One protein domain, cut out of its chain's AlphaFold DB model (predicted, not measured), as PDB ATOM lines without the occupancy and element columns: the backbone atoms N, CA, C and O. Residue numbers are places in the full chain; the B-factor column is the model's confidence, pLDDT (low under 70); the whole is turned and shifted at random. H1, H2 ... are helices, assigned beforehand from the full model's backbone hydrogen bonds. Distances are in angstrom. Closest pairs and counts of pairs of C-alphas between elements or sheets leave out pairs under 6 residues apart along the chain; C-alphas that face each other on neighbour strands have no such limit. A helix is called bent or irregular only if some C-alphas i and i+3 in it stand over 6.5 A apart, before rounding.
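This is residues 108 to 158 of the 158 residues of an uncharacterized protein of Streptomyces sp. SID8359 (UniProt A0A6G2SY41). One long, straight helix, H3, makes the length of this model; two short helical turns, H1 and H2, sit by its first end, and past its far end the chain folds back as a long link with no named element to a small helix, H4, which crosses over the first half of H3. The shape is an open, one-sided loop with few contacts, and no two of the four helices touch. The printed part has 51 residues with four named helices, in the order H1, H2, H3, H4, and no named strand; the class is all helix. The whole is loose, with a radius of gyration of the C-alphas of 12.5 A, and elongated, spanning 38 by 23 by 13 A.

Start at C-alpha 108, at (-5.502, 14.784, -3.642), where H1 begins; it holds residues 108 to 111. After Gly 112 comes H2, residues 113 to 116, which is irregular: C-alphas 113 and 116 are 7.5 A apart, against about 5 A in a regular helix. Next find C-alpha 118 at (6.627, 14.609, 6.897), where H3 begins; H3 holds residues 118 to 138, is 30.0 A from first to last C-alpha, and ends at C-alpha 138, at (4.815, 41.922, -5.474). H4 holds residues 151 to 156, 8.6 A long, and ends at C-alpha 156, at (10.522, 24.652, 9.954).

Look first at H1 and H2, which are close but not clearly touching; their closest C-alphas, of Arg 109 and Arg 115, are 6.1 A apart. H1 is also close to H3 but not clearly touching it, with the C-alphas of Leu 110 and Val 120 closest at 7.3 A. H2 stands in the same relation to H3, with the C-alphas of Glu 114 and Val 120 closest at 6.8 A. Farther on, H3 and H4 are close but not clearly touching: their closest C-alphas, of Leu 125 and Glu 153, are 7.7 A apart. They run the same way at a steep tilt of 69.7 degrees, only just short of about perpendicular. H4 is apart from H1 and from H2. In H3 and H4 every O i to N i+4 pair is within hydrogen-bond range; H1 and H2 are too short for such a pair, and their O i to N i+3 pairs within range are 1 of 1 in H1 and 0 of 1 in H2.

The two C-alphas farthest apart are those of Glu 113 and His 140, at 38.1 A. The links H1 to H2 and H2 to H3 are tight, while the link H3 to H4, residues 139 to 150, is long. The printed part has no cut and ends at Ala 158, the chain's last residue. The mean pLDDT of the printed part is 88.7, and no printed residue is under 70; H2 has a mean of 77.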
ATOM      1  N   GLU A 108      -5.381  16.218  -3.915       83.19
ATOM      2  CA  GLU A 108      -5.502  14.784  -3.642       83.19
ATOM      3  C   GLU A 108      -4.450  14.315  -2.633       83.19
ATOM      4  O   GLU A 108      -4.775  13.560  -1.719       83.19
ATOM      5  N   ARG A 109      -3.205  14.803  -2.727       82.25
ATOM      6  CA  ARG A 109      -2.146  14.475  -1.753       82.25
ATOM      7  C   ARG A 109      -2.366  15.160  -0.408       82.25
ATOM      8  O   ARG A 109      -2.106  14.563   0.634       82.25
ATOM      9  N   LEU A 110      -2.891  16.387  -0.416       81.88
ATOM     10  CA  LEU A 110      -3.227  17.128   0.804       81.88
ATOM     11  C   LEU A 110      -4.425  16.538   1.562       81.88
ATOM     12  O   LEU A 110      -4.522  16.705   2.780       81.88
ATOM     13  N   MET A 111      -5.330  15.853   0.860       82.06
ATOM     14  CA  MET A 111      -6.544  15.260   1.433       82.06
ATOM     15  C   MET A 111      -6.484  13.728   1.543       82.06
ATOM     16  O   MET A 111      -7.363  13.136   2.169       82.06
ATOM     17  N   GLY A 112      -5.452  13.096   0.978       81.75
ATOM     18  CA  GLY A 112      -5.234  11.651   0.982       81.75
ATOM     19  C   GLY A 112      -4.610  11.106   2.271       81.75
ATOM     20  O   GLY A 112      -4.473  11.799   3.283       81.75
ATOM     21  N   GLU A 113      -4.209   9.834   2.237       77.94
ATOM     22  CA  GLU A 113      -3.660   9.122   3.403       77.94
ATOM     23  C   GLU A 113      -2.313   9.700   3.868       77.94
ATOM     24  O   GLU A 113      -2.064   9.834   5.067       77.94
ATOM     25  N   GLU A 114      -1.481  10.153   2.925       76.81
ATOM     26  CA  GLU A 114      -0.161  10.738   3.189       76.81
ATOM     27  C   GLU A 114      -0.203  12.189   3.692       76.81
ATOM     28  O   GLU A 114       0.852  12.785   3.919       76.81
ATOM     29  N   ARG A 115      -1.384  12.780   3.915       75.75
ATOM     30  CA  ARG A 115      -1.535  14.200   4.299       75.75
ATOM     31  C   ARG A 115      -0.745  14.618   5.543       75.75
ATOM     32  O   ARG A 115      -0.408  15.787   5.703       75.75
ATOM     33  N   HIS A 116      -0.494  13.669   6.448       75.75
ATOM     34  CA  HIS A 116       0.254  13.886   7.694       75.75
ATOM     35  C   HIS A 116       1.699  13.393   7.618       75.75
ATOM     36  O   HIS A 116       2.411  13.469   8.619       75.75
ATOM     37  N   SER A 117       2.129  12.880   6.464       83.88
ATOM     38  CA  SER A 117       3.518  12.488   6.252       83.88
ATOM     39  C   SER A 117       4.427  13.713   6.316       83.88
ATOM     40  O   SER A 117       4.057  14.814   5.896       83.88
ATOM     41  N   GLU A 118       5.641  13.526   6.834       83.56
ATOM     42  CA  GLU A 118       6.627  14.609   6.897       83.56
ATOM     43  C   GLU A 118       6.969  15.146   5.507       83.56
ATOM     44  O   GLU A 118       7.119  16.353   5.342       83.56
ATOM     45  N   LYS A 119       6.998  14.272   4.495       85.69
ATOM     46  CA  LYS A 119       7.271  14.648   3.107       85.69
ATOM     47  C   LYS A 119       6.219  15.610   2.551       85.69
ATOM     48  O   LYS A 119       6.572  16.706   2.130       85.69
ATOM     49  N   VAL A 120       4.932  15.243   2.601       85.44
ATOM     50  CA  VAL A 120       3.839  16.108   2.107       85.44
ATOM     51  C   VAL A 120       3.772  17.409   2.908       85.44
ATOM     52  O   VAL A 120       3.528  18.476   2.346       85.44
ATOM     53  N   ARG A 121       4.029  17.351   4.221       84.31
ATOM     54  CA  ARG A 121       4.088  18.550   5.063       84.31
ATOM     55  C   ARG A 121       5.226  19.486   4.651       84.31
ATOM     56  O   ARG A 121       4.986  20.686   4.555       84.31
ATOM     57  N   GLY A 122       6.427  18.959   4.421       86.81
ATOM     58  CA  GLY A 122       7.584  19.740   3.985       86.81
ATOM     59  C   GLY A 122       7.354  20.393   2.624       86.81
ATOM     60  O   GLY A 122       7.550  21.595   2.487       86.81
ATOM     61  N   GLU A 123       6.841  19.632   1.653       89.69
ATOM     62  CA  GLU A 123       6.491  20.151   0.322       89.69
ATOM     63  C   GLU A 123       5.440  21.274   0.419       89.69
ATOM     64  O   GLU A 123       5.606  22.338  -0.175       89.69
ATOM     65  N   ARG A 124       4.398  21.094   1.245       89.00
ATOM     66  CA  ARG A 124       3.388  22.133   1.499       89.00
ATOM     67  C   ARG A 124       3.984  23.390   2.138       89.00
ATOM     68  O   ARG A 124       3.593  24.493   1.761       89.00
ATOM     69  N   LEU A 125       4.863  23.247   3.132       89.81
ATOM     70  CA  LEU A 125       5.497  24.393   3.790       89.81
ATOM     71  C   LEU A 125       6.385  25.164   2.808       89.81
ATOM     72  O   LEU A 125       6.259  26.383   2.744       89.81
ATOM     73  N   GLY A 126       7.176  24.466   1.990       90.56
ATOM     74  CA  GLY A 126       8.003  25.092   0.956       90.56
ATOM     75  C   GLY A 126       7.175  25.846  -0.090       90.56
ATOM     76  O   GLY A 126       7.504  26.978  -0.438       90.56
ATOM     77  N   ALA A 127       6.048  25.275  -0.531       91.50
ATOM     78  CA  ALA A 127       5.124  25.968  -1.431       91.50
ATOM     79  C   ALA A 127       4.556  27.252  -0.795       91.50
ATOM     80  O   ALA A 127       4.496  28.293  -1.447       91.50
ATOM     81  N   LEU A 128       4.181  27.208   0.490       91.81
ATOM     82  CA  LEU A 128       3.690  28.376   1.233       91.81
ATOM     83  C   LEU A 128       4.776  29.437   1.474       91.81
ATOM     84  O   LEU A 128       4.462  30.626   1.514       91.81
ATOM     85  N   GLU A 129       6.035  29.036   1.630       93.00
ATOM     86  CA  GLU A 129       7.161  29.957   1.783       93.00
ATOM     87  C   GLU A 129       7.455  30.694   0.472       93.00
ATOM     88  O   GLU A 129       7.492  31.925   0.449       93.00
ATOM     89  N   ALA A 130       7.557  29.962  -0.642       92.94
ATOM     90  CA  ALA A 130       7.742  30.552  -1.968       92.94
ATOM     91  C   ALA A 130       6.605  31.528  -2.314       92.94
ATOM     92  O   ALA A 130       6.836  32.645  -2.780       92.94
ATOM     93  N   ALA A 131       5.373  31.126  -2.008       93.75
ATOM     94  CA  ALA A 131       4.170  31.933  -2.134       93.75
ATOM     95  C   ALA A 131       4.217  33.236  -1.323       93.75
ATOM     96  O   ALA A 131       3.874  34.310  -1.828       93.75
ATOM     97  N   LEU A 132       4.651  33.150  -0.062       94.69
ATOM     98  CA  LEU A 132       4.813  34.306   0.809       94.69
ATOM     99  C   LEU A 132       5.874  35.260   0.258       94.69
ATOM    100  O   LEU A 132       5.596  36.450   0.141       94.69
ATOM    101  N   LEU A 133       7.053  34.753  -0.118       94.56
ATOM    102  CA  LEU A 133       8.141  35.565  -0.669       94.56
ATOM    103  C   LEU A 133       7.727  36.266  -1.965       94.56
ATOM    104  O   LEU A 133       7.995  37.456  -2.134       94.56
ATOM    105  N   HIS A 134       7.020  35.558  -2.846       95.00
ATOM    106  CA  HIS A 134       6.470  36.135  -4.066       95.00
ATOM    107  C   HIS A 134       5.482  37.267  -3.750       95.00
ATOM    108  O   HIS A 134       5.661  38.387  -4.222       95.00
ATOM    109  N   THR A 135       4.524  37.021  -2.853       95.56
ATOM    110  CA  THR A 135       3.538  38.028  -2.425       95.56
ATOM    111  C   THR A 135       4.219  39.240  -1.776       95.56
ATOM    112  O   THR A 135       3.830  40.385  -2.007       95.56
ATOM    113  N   MET A 136       5.254  39.017  -0.959       96.19
ATOM    114  CA  MET A 136       6.022  40.093  -0.335       96.19
ATOM    115  C   MET A 136       6.762  40.936  -1.376       96.19
ATOM    116  O   MET A 136       6.763  42.161  -1.257       96.19
ATOM    117  N   ALA A 137       7.347  40.310  -2.399       96.69
ATOM    118  CA  ALA A 137       8.007  41.017  -3.491       96.69
ATOM    119  C   ALA A 137       7.010  41.840  -4.325       96.69
ATOM    120  O   ALA A 137       7.261  43.019  -4.576       96.69
ATOM    121  N   GLU A 138       5.864  41.254  -4.691       96.56
ATOM    122  CA  GLU A 138       4.815  41.922  -5.474       96.56
ATOM    123  C   GLU A 138       4.179  43.110  -4.740       96.56
ATOM    124  O   GLU A 138       3.882  44.137  -5.349       96.56
ATOM    125  N   HIS A 139       3.991  42.996  -3.424       95.00
ATOM    126  CA  HIS A 139       3.360  44.032  -2.601       95.00
ATOM    127  C   HIS A 139       4.357  44.890  -1.807       95.00
ATOM    128  O   HIS A 139       3.942  45.673  -0.951       95.00
ATOM    129  N   HIS A 140       5.657  44.761  -2.088       95.44
ATOM    130  CA  HIS A 140       6.745  45.497  -1.433       95.44
ATOM    131  C   HIS A 140       6.711  45.430   0.108       95.44
ATOM    132  O   HIS A 140       6.960  46.418   0.804       95.44
ATOM    133  N   LEU A 141       6.386  44.258   0.657       95.31
ATOM    134  CA  LEU A 141       6.325  44.020   2.096       95.31
ATOM    135  C   LEU A 141       7.716  43.665   2.631       95.31
ATOM    136  O   LEU A 141       8.382  42.777   2.107       95.31
ATOM    137  N   GLN A 142       8.142  44.332   3.704       95.00
ATOM    138  CA  GLN A 142       9.472  44.130   4.302       95.00
ATOM    139  C   GLN A 142       9.446  43.261   5.562       95.00
ATOM    140  O   GLN A 142      10.407  42.558   5.857       95.00
ATOM    141  N   THR A 143       8.355  43.316   6.322       94.69
ATOM    142  CA  THR A 143       8.209  42.588   7.584       94.69
ATOM    143  C   THR A 143       6.930  41.774   7.537       94.69
ATOM    144  O   THR A 143       5.873  42.293   7.176       94.69
ATOM    145  N   CYS A 144       7.015  40.506   7.927       93.94
ATOM    146  CA  CYS A 144       5.864  39.626   8.041       93.94
ATOM    147  C   CYS A 144       5.875  38.888   9.386       93.94
ATOM    148  O   CYS A 144       6.910  38.735  10.032       93.94
ATOM    149  N   ILE A 145       4.690  38.459   9.815       94.94
ATOM    150  CA  ILE A 145       4.497  37.527  10.926       94.94
ATOM    151  C   ILE A 145       3.649  36.393  10.364       94.94
ATOM    152  O   ILE A 145       2.578  36.646   9.807       94.94
ATOM    153  N   THR A 146       4.118  35.155  10.500       93.62
ATOM    154  CA  THR A 146       3.396  33.966  10.042       93.62
ATOM    155  C   THR A 146       2.756  33.238  11.216       93.62
ATOM    156  O   THR A 146       3.260  33.247  12.339       93.62
ATOM    157  N   PHE A 147       1.593  32.640  10.969       92.88
ATOM    158  CA  PHE A 147       0.818  31.938  11.986       92.88
ATOM    159  C   PHE A 147       0.665  30.481  11.573       92.88
ATOM    160  O   PHE A 147       0.112  30.185  10.515       92.88
ATOM    161  N   HIS A 148       1.114  29.581  12.442       90.50
ATOM    162  CA  HIS A 148       1.096  28.138  12.215       90.50
ATOM    163  C   HIS A 148       0.312  27.444  13.321       90.50
ATOM    164  O   HIS A 148       0.234  27.940  14.446       90.50
ATOM    165  N   TYR A 149      -0.274  26.286  13.016       85.62
ATOM    166  CA  TYR A 149      -1.022  25.521  14.016       85.62
ATOM    167  C   TYR A 149      -0.088  24.789  14.988       85.62
ATOM    168  O   TYR A 149      -0.419  24.644  16.165       85.62
ATOM    169  N   ARG A 150       1.078  24.324  14.514       85.62
ATOM    170  CA  ARG A 150       2.079  23.644  15.346       85.62
ATOM    171  C   ARG A 150       3.366  24.446  15.444       85.62
ATOM    172  O   ARG A 150       3.821  25.038  14.473       85.62
ATOM    173  N   THR A 151       4.009  24.359  16.603       91.12
ATOM    174  CA  THR A 151       5.331  24.951  16.843       91.12
ATOM    175  C   THR A 151       6.394  24.385  15.906       91.12
ATOM    176  O   THR A 151       7.205  25.148  15.400       91.12
ATOM    177  N   ILE A 152       6.351  23.081  15.614       87.44
ATOM    178  CA  ILE A 152       7.301  22.442  14.690       87.44
ATOM    179  C   ILE A 152       7.179  22.976  13.255       87.44
ATOM    180  O   ILE A 152       8.182  23.119  12.571       87.44
ATOM    181  N   GLU A 153       5.965  23.321  12.809       86.81
ATOM    182  CA  GLU A 153       5.753  23.938  11.491       86.81
ATOM    183  C   GLU A 153       6.298  25.366  11.479       86.81
ATOM    184  O   GLU A 153       6.982  25.740  10.538       86.81
ATOM    185  N   ALA A 154       6.065  26.131  12.552       90.94
ATOM    186  CA  ALA A 154       6.621  27.475  12.685       90.94
ATOM    187  C   ALA A 154       8.155  27.476  12.693       90.94
ATOM    188  O   ALA A 154       8.758  28.356  12.096       90.94
ATOM    189  N   GLN A 155       8.777  26.498  13.358       88.75
ATOM    190  CA  GLN A 155      10.233  26.344  13.383       88.75
ATOM    191  C   GLN A 155      10.796  25.937  12.024       88.75
ATOM    192  O   GLN A 155      11.854  26.419  11.652       88.75
ATOM    193  N   ALA A 156      10.102  25.065  11.290       86.81
ATOM    194  CA  ALA A 156      10.522  24.652   9.954       86.81
ATOM    195  C   ALA A 156      10.336  25.750   8.890       86.81
ATOM    196  O   ALA A 156      10.940  25.659   7.830       86.81
ATOM    197  N   PHE A 157       9.484  26.746   9.155       86.31
ATOM    198  CA  PHE A 157       9.214  27.885   8.269       86.31
ATOM    199  C   PHE A 157      10.146  29.086   8.527       86.31
ATOM    200  O   PHE A 157      10.066  30.079   7.809       86.31
ATOM    201  N   ALA A 158      10.937  29.044   9.604       74.31
ATOM    202  CA  ALA A 158      11.764  30.153  10.083       74.31
ATOM    203  C   ALA A 158      13.211  30.085   9.582       74.31
ATOM    204  O   ALA A 158      13.730  28.959   9.413       74.31
TER     205      ALA A 158